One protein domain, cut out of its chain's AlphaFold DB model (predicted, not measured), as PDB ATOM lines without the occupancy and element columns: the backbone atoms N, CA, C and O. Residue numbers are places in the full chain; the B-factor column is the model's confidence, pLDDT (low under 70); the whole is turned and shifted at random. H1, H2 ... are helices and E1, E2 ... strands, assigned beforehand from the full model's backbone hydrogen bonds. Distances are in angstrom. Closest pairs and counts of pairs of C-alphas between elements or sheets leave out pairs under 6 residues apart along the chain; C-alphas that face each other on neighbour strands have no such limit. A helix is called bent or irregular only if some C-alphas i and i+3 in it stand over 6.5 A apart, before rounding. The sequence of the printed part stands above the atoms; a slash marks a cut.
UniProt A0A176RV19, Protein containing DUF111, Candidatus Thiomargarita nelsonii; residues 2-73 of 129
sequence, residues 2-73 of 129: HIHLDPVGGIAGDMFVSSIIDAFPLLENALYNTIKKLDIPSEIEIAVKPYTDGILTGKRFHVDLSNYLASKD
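What this domain is: This is residues 2 to 73 of the 129 residues of the protein "Protein containing DUF111" of Candidatus Thiomargarita nelsonii (UniProt A0A176RV19). A bent two-stranded hairpin, E1 and E2, has H1 packed on it, mainly on E2, while H2 runs close to H1 and near E1. The unnamed residues 2 to 12 lie towards one end of the elongated whole and H3 towards the other. The printed part has 72 residues, with named elements in the order H1, H2, E1, E2, H3; the sheet E1 - E2 is antiparallel and the class is mixed, helices and strands. It is loose, with a radius of gyration of the C-alphas of 14.1 A and spans of 42 by 27 by 24 A.

How they stand to each other: H1, residues 13 to 23, has its closest C-alpha pair to E2, residues 57 to 64, at Ser 18 and Arg 60, 5.1 A. H2, residues 25 to 37, is close to but not clearly touching H1; their closest C-alphas, of Ile 21 and Glu 28, are 5.9 A apart. They run opposite ways at a steep tilt of 38 degrees, only just steep. H2 and E1, residues 45 to 52, are near each other, with 7 pairs of C-alphas within 10 A. E1 and E2 form an antiparallel hairpin at 155 degrees; N 49 and O 60, 2.9 A, and N 62 and O 47, 2.8 A, are within hydrogen-bond range. H3, residues 66 to 70, is apart from H1, H2 and E1. Every O i to N i+4 pair is within hydrogen-bond range in H1 and H3, and 6 of 9 in H2.

Where its parts are: H1 begins at C-alpha 13 (-24.866, -36.084, 30.590) and is 15.4 A long. H2 is 20.2 A long and only just irregular: C-alphas 26 and 29 are 7.0 A apart. E1, 20.2 A, bends by 58 degrees at residue 48; E2 measures 21.0 A. H3, 6.2 A, ends at C-alpha 70 (-47.533, -34.662, 38.692).

The domain as a whole: The C-alphas farthest apart, of His 2 and Asp 73, are 45.1 A apart. The printed part has no cut and no long link. Mean pLDDT of the printed part is 85.9; residue 2, residues 4 to 10 and residues 72 to 73 are under 70 in this model.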
ATOM      1  N   HIS A   2     -10.156 -41.190  17.329       59.84
ATOM      2  CA  HIS A   2      -9.804 -40.386  18.503       59.84
ATOM      3  C   HIS A   2     -10.964 -39.427  18.773       59.84
ATOM      4  O   HIS A   2     -11.303 -38.635  17.899       59.84
ATOM      5  N   ILE A   3     -11.595 -39.540  19.942       70.38
ATOM      6  CA  ILE A   3     -12.626 -38.607  20.411       70.38
ATOM      7  C   ILE A   3     -11.938 -37.686  21.415       70.38
ATOM      8  O   ILE A   3     -11.370 -38.170  22.393       70.38
ATOM      9  N   HIS A   4     -11.950 -36.381  21.153       67.56
ATOM     10  CA  HIS A   4     -11.410 -35.373  22.061       67.56
ATOM     11  C   HIS A   4     -12.577 -34.663  22.746       67.56
ATOM     12  O   HIS A   4     -13.434 -34.097  22.069       67.56
ATOM     13  N   LEU A   5     -12.626 -34.733  24.074       63.56
ATOM     14  CA  LEU A   5     -13.607 -34.032  24.897       63.56
ATOM     15  C   LEU A   5     -12.867 -32.918  25.631       63.56
ATOM     16  O   LEU A   5     -11.932 -33.211  26.371       63.56
ATOM     17  N   ASP A   6     -13.295 -31.672  25.441       57.25
ATOM     18  CA  ASP A   6     -12.812 -30.519  26.210       57.25
ATOM     19  C   ASP A   6     -13.975 -29.917  27.020       57.25
ATOM     20  O   ASP A   6     -14.617 -28.954  26.592       57.25
ATOM     21  N   PRO A   7     -14.355 -30.560  28.139       62.81
ATOM     22  CA  PRO A   7     -15.458 -30.102  28.968       62.81
ATOM     23  C   PRO A   7     -15.010 -28.911  29.826       62.81
ATOM     24  O   PRO A   7     -14.615 -29.072  30.983       62.81
ATOM     25  N   VAL A   8     -15.080 -27.696  29.282       57.50
ATOM     26  CA  VAL A   8     -14.867 -26.470  30.064       57.50
ATOM     27  C   VAL A   8     -16.005 -26.333  31.081       57.50
ATOM     28  O   VAL A   8     -17.125 -25.981  30.726       57.50
ATOM     29  N   GLY A   9     -15.723 -26.636  32.351       57.75
ATOM     30  CA  GLY A   9     -16.721 -26.615  33.431       57.75
ATOM     31  C   GLY A   9     -17.557 -27.894  33.573       57.75
ATOM     32  O   GLY A   9     -18.510 -27.902  34.347       57.75
ATOM     33  N   GLY A  10     -17.195 -28.977  32.874       66.12
ATOM     34  CA  GLY A  10     -17.934 -30.246  32.863       66.12
ATOM     35  C   GLY A  10     -18.723 -30.474  31.568       66.12
ATOM     36  O   GLY A  10     -18.769 -29.621  30.688       66.12
ATOM     37  N   ILE A  11     -19.309 -31.666  31.420       70.50
ATOM     38  CA  ILE A  11     -20.232 -31.980  30.322       70.50
ATOM     39  C   ILE A  11     -21.534 -32.507  30.911       70.50
ATOM     40  O   ILE A  11     -21.531 -33.457  31.695       70.50
ATOM     41  N   ALA A  12     -22.647 -31.879  30.542       82.19
ATOM     42  CA  ALA A  12     -23.957 -32.371  30.929       82.19
ATOM     43  C   ALA A  12     -24.197 -33.743  30.276       82.19
ATOM     44  O   ALA A  12     -23.875 -33.959  29.103       82.19
ATOM     45  N   GLY A  13     -24.714 -34.701  31.050       83.06
ATOM     46  CA  GLY A  13     -24.866 -36.084  30.590       83.06
ATOM     47  C   GLY A  13     -25.776 -36.208  29.366       83.06
ATOM     48  O   GLY A  13     -25.483 -36.983  28.458       83.06
ATOM     49  N   ASP A  14     -26.830 -35.397  29.296       88.50
ATOM     50  CA  ASP A  14     -27.727 -35.306  28.144       88.50
ATOM     51  C   ASP A  14     -27.003 -34.786  26.893       88.50
ATOM     52  O   ASP A  14     -27.144 -35.375  25.820       88.50
ATOM     53  N   MET A  15     -26.166 -33.753  27.020       87.31
ATOM     54  CA  MET A  15     -25.345 -33.236  25.919       87.31
ATOM     55  C   MET A  15     -24.325 -34.271  25.442       87.31
ATOM     56  O   MET A  15     -24.163 -34.467  24.235       87.31
ATOM     57  N   PHE A  16     -23.676 -34.981  26.370       89.69
ATOM     58  CA  PHE A  16     -22.742 -36.047  26.015       89.69
ATOM     59  C   PHE A  16     -23.447 -37.164  25.243       89.69
ATOM     60  O   PHE A  16     -23.028 -37.499  24.133       89.69
ATOM     61  N   VAL A  17     -24.559 -37.686  25.767       91.69
ATOM     62  CA  VAL A  17     -25.353 -38.721  25.087       91.69
ATOM     63  C   VAL A  17     -25.827 -38.230  23.718       91.69
ATOM     64  O   VAL A  17     -25.677 -38.949  22.733       91.69
ATOM     65  N   SER A  18     -26.320 -36.992  23.633       92.00
ATOM     66  CA  SER A  18     -26.736 -36.373  22.369       92.00
ATOM     67  C   SER A  18     -25.611 -36.381  21.340       92.00
ATOM     68  O   SER A  18     -25.810 -36.861  20.227       92.00
ATOM     69  N   SER A  19     -24.418 -35.915  21.727       90.81
ATOM     70  CA  SER A  19     -23.255 -35.829  20.838       90.81
ATOM     71  C   SER A  19     -22.785 -37.200  20.342       90.81
ATOM     72  O   SER A  19     -22.476 -37.362  19.163       90.81
ATOM     73  N   ILE A  20     -22.797 -38.218  21.212       93.00
ATOM     74  CA  ILE A  20     -22.408 -39.585  20.849       93.00
ATOM     75  C   ILE A  20     -23.427 -40.205  19.892       93.00
ATOM     76  O   ILE A  20     -23.028 -40.847  18.924       93.00
ATOM     77  N   ILE A  21     -24.728 -40.022  20.126       94.75
ATOM     78  CA  ILE A  21     -25.769 -40.575  19.247       94.75
ATOM     79  C   ILE A  21     -25.862 -39.825  17.911       94.75
ATOM     80  O   ILE A  21     -26.247 -40.419  16.901       94.75
ATOM     81  N   ASP A  22     -25.508 -38.542  17.884       92.19
ATOM     82  CA  ASP A  22     -25.398 -37.771  16.645       92.19
ATOM     83  C   ASP A  22     -24.198 -38.240  15.805       92.19
ATOM     84  O   ASP A  22     -24.355 -38.568  14.630       92.19
ATOM     85  N   ALA A  23     -23.028 -38.411  16.432       92.62
ATOM     86  CA  ALA A  23     -21.821 -38.914  15.771       92.62
ATOM     87  C   ALA A  23     -21.900 -40.407  15.392       92.62
ATOM     88  O   ALA A  23     -21.323 -40.831  14.388       92.62
ATOM     89  N   PHE A  24     -22.614 -41.217  16.182       94.69
ATOM     90  CA  PHE A  24     -22.727 -42.667  16.011       94.69
ATOM     91  C   PHE A  24     -24.188 -43.146  16.107       94.69
ATOM     92  O   PHE A  24     -24.561 -43.815  17.078       94.69
ATOM     93  N   PRO A  25     -25.021 -42.901  15.077       93.75
ATOM     94  CA  PRO A  25     -26.448 -43.246  15.106       93.75
ATOM     95  C   PRO A  25     -26.745 -44.732  15.359       93.75
ATOM     96  O   PRO A  25     -27.785 -45.080  15.912       93.75
ATOM     97  N   LEU A  26     -25.816 -45.627  15.008       96.06
ATOM     98  CA  LEU A  26     -25.944 -47.074  15.234       96.06
ATOM     99  C   LEU A  26     -26.021 -47.457  16.722       96.06
ATOM    100  O   LEU A  26     -26.515 -48.537  17.051       96.06
ATOM    101  N   LEU A  27     -25.548 -46.594  17.627       95.31
ATOM    102  CA  LEU A  27     -25.570 -46.839  19.070       95.31
ATOM    103  C   LEU A  27     -26.929 -46.535  19.712       95.31
ATOM    104  O   LEU A  27     -27.147 -46.911  20.863       95.31
ATOM    105  N   GLU A  28     -27.860 -45.910  18.992       94.94
ATOM    106  CA  GLU A  28     -29.134 -45.450  19.551       94.94
ATOM    107  C   GLU A  28     -29.977 -46.606  20.122       94.94
ATOM    108  O   GLU A  28     -30.457 -46.545  21.254       94.94
ATOM    109  N   ASN A  29     -30.048 -47.737  19.415       95.50
ATOM    110  CA  ASN A  29     -30.725 -48.933  19.927       95.50
ATOM    111  C   ASN A  29     -30.033 -49.516  21.171       95.50
ATOM    112  O   ASN A  29     -30.701 -49.993  22.092       95.50
ATOM    113  N   ALA A  30     -28.698 -49.482  21.222       94.62
ATOM    114  CA  ALA A  30     -27.938 -49.964  22.375       94.62
ATOM    115  C   ALA A  30     -28.154 -49.075  23.612       94.62
ATOM    116  O   ALA A  30     -28.279 -49.598  24.724       94.62
ATOM    117  N   LEU A  31     -28.274 -47.757  23.414       94.00
ATOM    118  CA  LEU A  31     -28.649 -46.800  24.452       94.00
ATOM    119  C   LEU A  31     -30.029 -47.137  25.031       94.00
ATOM    120  O   LEU A  31     -30.137 -47.365  26.236       94.00
ATOM    121  N   TYR A  32     -31.065 -47.259  24.195       94.44
ATOM    122  CA  TYR A  32     -32.412 -47.583  24.683       94.44
ATOM    123  C   TYR A  32     -32.478 -48.950  25.374       94.44
ATOM    124  O   TYR A  32     -33.134 -49.090  26.405       94.44
ATOM    125  N   ASN A  33     -31.766 -49.958  24.862       94.00
ATOM    126  CA  ASN A  33     -31.677 -51.263  25.521       94.00
ATOM    127  C   ASN A  33     -30.992 -51.184  26.890       94.00
ATOM    128  O   ASN A  33     -31.340 -51.944  27.790       94.00
ATOM    129  N   THR A  34     -30.034 -50.274  27.057       93.19
ATOM    130  CA  THR A  34     -29.372 -50.023  28.342       93.19
ATOM    131  C   THR A  34     -30.307 -49.302  29.307       93.19
ATOM    132  O   THR A  34     -30.462 -49.749  30.440       93.19
ATOM    133  N   ILE A  35     -31.000 -48.257  28.848       92.19
ATOM    134  CA  ILE A  35     -31.980 -47.500  29.642       92.19
ATOM    135  C   ILE A  35     -33.099 -48.415  30.153       92.19
ATOM    136  O   ILE A  35     -33.434 -48.372  31.333       92.19
ATOM    137  N   LYS A  36     -33.620 -49.315  29.308       92.50
ATOM    138  CA  LYS A  36     -34.653 -50.290  29.705       92.50
ATOM    139  C   LYS A  36     -34.231 -51.183  30.872       92.50
ATOM    140  O   LYS A  36     -35.078 -51.598  31.652       92.50
ATOM    141  N   LYS A  37     -32.937 -51.485  31.008       93.81
ATOM    142  CA  LYS A  37     -32.433 -52.301  32.123       93.81
ATOM    143  C   LYS A  37     -32.440 -51.559  33.457       93.81
ATOM    144  O   LYS A  37     -32.433 -52.210  34.494       93.81
ATOM    145  N   LEU A  38     -32.434 -50.227  33.433       90.19
ATOM    146  CA  LEU A  38     -32.429 -49.402  34.639       90.19
ATOM    147  C   LEU A  38     -33.798 -49.346  35.328       90.19
ATOM    148  O   LEU A  38     -33.873 -48.742  36.390       90.19
ATOM    149  N   ASP A  39     -34.845 -49.966  34.769       87.12
ATOM    150  CA  ASP A  39     -36.186 -50.022  35.376       87.12
ATOM    151  C   ASP A  39     -36.690 -48.623  35.782       87.12
ATOM    152  O   ASP A  39     -37.062 -48.345  36.923       87.12
ATOM    153  N   ILE A  40     -36.569 -47.685  34.838       87.00
ATOM    154  CA  ILE A  40     -37.005 -46.303  35.024       87.00
ATOM    155  C   ILE A  40     -38.544 -46.276  34.999       87.00
ATOM    156  O   ILE A  40     -39.127 -46.945  34.141       87.00
ATOM    157  N   PRO A  41     -39.197 -45.520  35.907       87.50
ATOM    158  CA  PRO A  41     -40.647 -45.331  35.905       87.50
ATOM    159  C   PRO A  41     -41.206 -45.014  34.514       87.50
ATOM    160  O   PRO A  41     -40.645 -44.194  33.789       87.50
ATOM    161  N   SER A  42     -42.319 -45.651  34.150       88.12
ATOM    162  CA  SER A  42     -42.956 -45.497  32.834       88.12
ATOM    163  C   SER A  42     -43.496 -44.091  32.565       88.12
ATOM    164  O   SER A  42     -43.744 -43.734  31.417       88.12
ATOM    165  N   GLU A  43     -43.690 -43.305  33.619       89.75
ATOM    166  CA  GLU A  43     -44.123 -41.912  33.589       89.75
ATOM    167  C   GLU A  43     -43.009 -40.965  33.117       89.75
ATOM    168  O   GLU A  43     -43.293 -39.816  32.782       89.75
ATOM    169  N   ILE A  44     -41.756 -41.432  33.091       89.50
ATOM    170  CA  ILE A  44     -40.604 -40.669  32.611       89.50
ATOM    171  C   ILE A  44     -40.404 -40.964  31.126       89.50
ATOM    172  O   ILE A  44     -40.035 -42.078  30.740       89.50
ATOM    173  N   GLU A  45     -40.609 -39.956  30.280       92.44
ATOM    174  CA  GLU A  45     -40.330 -40.079  28.848       92.44
ATOM    175  C   GLU A  45     -38.843 -39.825  28.599       92.44
ATOM    176  O   GLU A  45     -38.295 -38.800  29.002       92.44
ATOM    177  N   ILE A  46     -38.182 -40.747  27.896       93.88
ATOM    178  CA  ILE A  46     -36.796 -40.579  27.459       93.88
ATOM    179  C   ILE A  46     -36.730 -40.760  25.952       93.88
ATOM    180  O   ILE A  46     -37.122 -41.804  25.426       93.88
ATOM    181  N   ALA A  47     -36.197 -39.761  25.258       94.31
ATOM    182  CA  ALA A  47     -36.120 -39.768  23.806       94.31
ATOM    183  C   ALA A  47     -34.910 -38.987  23.294       94.31
ATOM    184  O   ALA A  47     -34.551 -37.941  23.825       94.31
ATOM    185  N   VAL A  48     -34.326 -39.455  22.197       94.56
ATOM    186  CA  VAL A  48     -33.389 -38.679  21.385       94.56
ATOM    187  C   VAL A  48     -34.175 -38.039  20.242       94.56
ATOM    188  O   VAL A  48     -34.727 -38.740  19.398       94.56
ATOM    189  N   LYS A  49     -34.259 -36.708  20.218       94.06
ATOM    190  CA  LYS A  49     -35.039 -35.943  19.230       94.06
ATOM    191  C   LYS A  49     -34.106 -35.061  18.385       94.06
ATOM    192  O   LYS A  49     -33.103 -34.584  18.917       94.06
ATOM    193  N   PRO A  50     -34.395 -34.815  17.094       93.12
ATOM    194  CA  PRO A  50     -33.711 -33.771  16.334       93.12
ATOM    195  C   PRO A  50     -33.855 -32.414  17.031       93.12
ATOM    196  O   PRO A  50     -34.908 -32.113  17.598       93.12
ATOM    197  N   TYR A  51     -32.809 -31.598  16.983       92.44
ATOM    198  CA  TYR A  51     -32.783 -30.283  17.609       92.44
ATOM    199  C   TYR A  51     -32.044 -29.270  16.735       92.44
ATOM    200  O   TYR A  51     -31.070 -29.596  16.056       92.44
ATOM    201  N   THR A  52     -32.513 -28.027  16.770       89.31
ATOM    202  CA  THR A  52     -31.835 -26.880  16.174       89.31
ATOM    203  C   THR A  52     -32.053 -25.650  17.043       89.31
ATOM    204  O   THR A  52     -33.143 -25.460  17.586       89.31
ATOM    205  N   ASP A  53     -31.022 -24.823  17.170       87.19
ATOM    206  CA  ASP A  53     -31.091 -23.507  17.814       87.19
ATOM    207  C   ASP A  53     -31.214 -22.357  16.791       87.19
ATOM    208  O   ASP A  53     -31.155 -21.184  17.155       87.19
ATOM    209  N   GLY A  54     -31.400 -22.690  15.505       87.62
ATOM    210  CA  GLY A  54     -31.449 -21.746  14.385       87.62
ATOM    211  C   GLY A  54     -30.104 -21.512  13.688       87.62
ATOM    212  O   GLY A  54     -30.097 -20.991  12.573       87.62
ATOM    213  N   ILE A  55     -28.985 -21.927  14.291       87.88
ATOM    214  CA  ILE A  55     -27.633 -21.812  13.714       87.88
ATOM    215  C   ILE A  55     -27.031 -23.200  13.494       87.88
ATOM    216  O   ILE A  55     -26.463 -23.477  12.437       87.88
ATOM    217  N   LEU A  56     -27.175 -24.080  14.482       84.12
ATOM    218  CA  LEU A  56     -26.657 -25.439  14.475       84.12
ATOM    219  C   LEU A  56     -27.807 -26.449  14.500       84.12
ATOM    220  O   LEU A  56     -28.898 -26.197  15.022       84.12
ATOM    221  N   THR A  57     -27.557 -27.614  13.910       88.25
ATOM    222  CA  THR A  57     -28.449 -28.776  13.954       88.25
ATOM    223  C   THR A  57     -27.743 -29.932  14.639       88.25
ATOM    224  O   THR A  57     -26.543 -30.115  14.444       88.25
ATOM    225  N   GLY A  58     -28.495 -30.744  15.367       90.25
ATOM    226  CA  GLY A  58     -28.003 -31.981  15.957       90.25
ATOM    227  C   GLY A  58     -29.137 -32.773  16.589       90.25
ATOM    228  O   GLY A  58     -30.305 -32.651  16.206       90.25
ATOM    229  N   LYS A  59     -28.798 -33.563  17.601       93.00
ATOM    230  CA  LYS A  59     -29.759 -34.296  18.426       93.00
ATOM    231  C   LYS A  59     -29.803 -33.736  19.843       93.00
ATOM    232  O   LYS A  59     -28.855 -33.111  20.310       93.00
ATOM    233  N   ARG A  60     -30.909 -33.998  20.533       92.81
ATOM    234  CA  ARG A  60     -31.104 -33.721  21.953       92.81
ATOM    235  C   ARG A  60     -31.640 -34.962  22.649       92.81
ATOM    236  O   ARG A  60     -32.699 -35.471  22.288       92.81
ATOM    237  N   PHE A  61     -30.912 -35.429  23.651       94.38
ATOM    238  CA  PHE A  61     -31.364 -36.406  24.623       94.38
ATOM    239  C   PHE A  61     -32.281 -35.684  25.607       94.38
ATOM    240  O   PHE A  61     -31.859 -34.801  26.347       94.38
ATOM    241  N   HIS A  62     -33.561 -36.005  25.543       93.06
ATOM    242  CA  HIS A  62     -34.611 -35.366  26.309       93.06
ATOM    243  C   HIS A  62     -35.150 -36.348  27.343       93.06
ATOM    244  O   HIS A  62     -35.478 -37.486  27.004       93.06
ATOM    245  N   VAL A  63     -35.234 -35.884  28.587       90.94
ATOM    246  CA  VAL A  63     -35.850 -36.590  29.710       90.94
ATOM    247  C   VAL A  63     -36.989 -35.705  30.205       90.94
ATOM    248  O   VAL A  63     -36.730 -34.605  30.691       90.94
ATOM    249  N   ASP A  64     -38.228 -36.155  30.036       90.88
ATOM    250  CA  ASP A  64     -39.422 -35.454  30.512       90.88
ATOM    251  C   ASP A  64     -39.914 -36.099  31.810       90.88
ATOM    252  O   ASP A  64     -40.223 -37.293  31.855       90.88
ATOM    253  N   LEU A  65     -39.972 -35.291  32.867       87.25
ATOM    254  CA  LEU A  65     -40.415 -35.685  34.204       87.25
ATOM    255  C   LEU A  65     -41.809 -35.163  34.546       87.25
ATOM    256  O   LEU A  65     -42.303 -35.448  35.632       87.25
ATOM    257  N   SER A  66     -42.463 -34.421  33.648       87.19
ATOM    258  CA  SER A  66     -43.700 -33.689  33.947       87.19
ATOM    259  C   SER A  66     -44.804 -34.606  34.484       87.19
ATOM    260  O   SER A  66     -45.457 -34.283  35.474       87.19
ATOM    261  N   ASN A  67     -44.976 -35.788  33.878       86.00
ATOM    262  CA  ASN A  67     -45.964 -36.773  34.325       86.00
ATOM    263  C   ASN A  67     -45.546 -37.474  35.624       86.00
ATOM    264  O   ASN A  67     -46.391 -37.758  36.470       86.00
ATOM    265  N   TYR A  68     -44.247 -37.737  35.787       84.56
ATOM    266  CA  TYR A  68     -43.704 -38.347  36.998       84.56
ATOM    267  C   TYR A  68     -43.934 -37.435  38.213       84.56
ATOM    268  O   TYR A  68     -44.547 -37.860  39.192       84.56
ATOM    269  N   LEU A  69     -43.563 -36.160  38.085       82.50
ATOM    270  CA  LEU A  69     -43.737 -35.113  39.090       82.50
ATOM    271  C   LEU A  69     -45.205 -34.838  39.431       82.50
ATOM    272  O   LEU A  69     -45.548 -34.662  40.593       82.50
ATOM    273  N   ALA A  70     -46.103 -34.860  38.443       82.75
ATOM    274  CA  ALA A  70     -47.533 -34.662  38.692       82.75
ATOM    275  C   ALA A  70     -48.173 -35.780  39.544       82.75
ATOM    276  O   ALA A  70     -49.266 -35.598  40.078       82.75
ATOM    277  N   SER A  71     -47.518 -36.941  39.654       74.62
ATOM    278  CA  SER A  71     -48.032 -38.134  40.343       74.62
ATOM    279  C   SER A  71     -47.361 -38.426  41.693       74.62
ATOM    280  O   SER A  71     -47.727 -39.400  42.362       74.62
ATOM    281  N   LYS A  72     -46.378 -37.614  42.102       66.69
ATOM    282  CA  LYS A  72     -45.535 -37.846  43.281       66.69
ATOM    283  C   LYS A  72     -45.338 -36.553  44.072       66.69
ATOM    284  O   LYS A  72     -44.922 -35.552  43.510       66.69
ATOM    285  N   ASP A  73     -45.571 -36.605  45.384       59.31
ATOM    286  CA  ASP A  73     -45.025 -35.600  46.305       59.31
ATOM    287  C   ASP A  73     -43.491 -35.706  46.297       59.31
ATOM    288  O   ASP A  73     -42.984 -36.827  46.223       59.31
TER     289      ASP A  73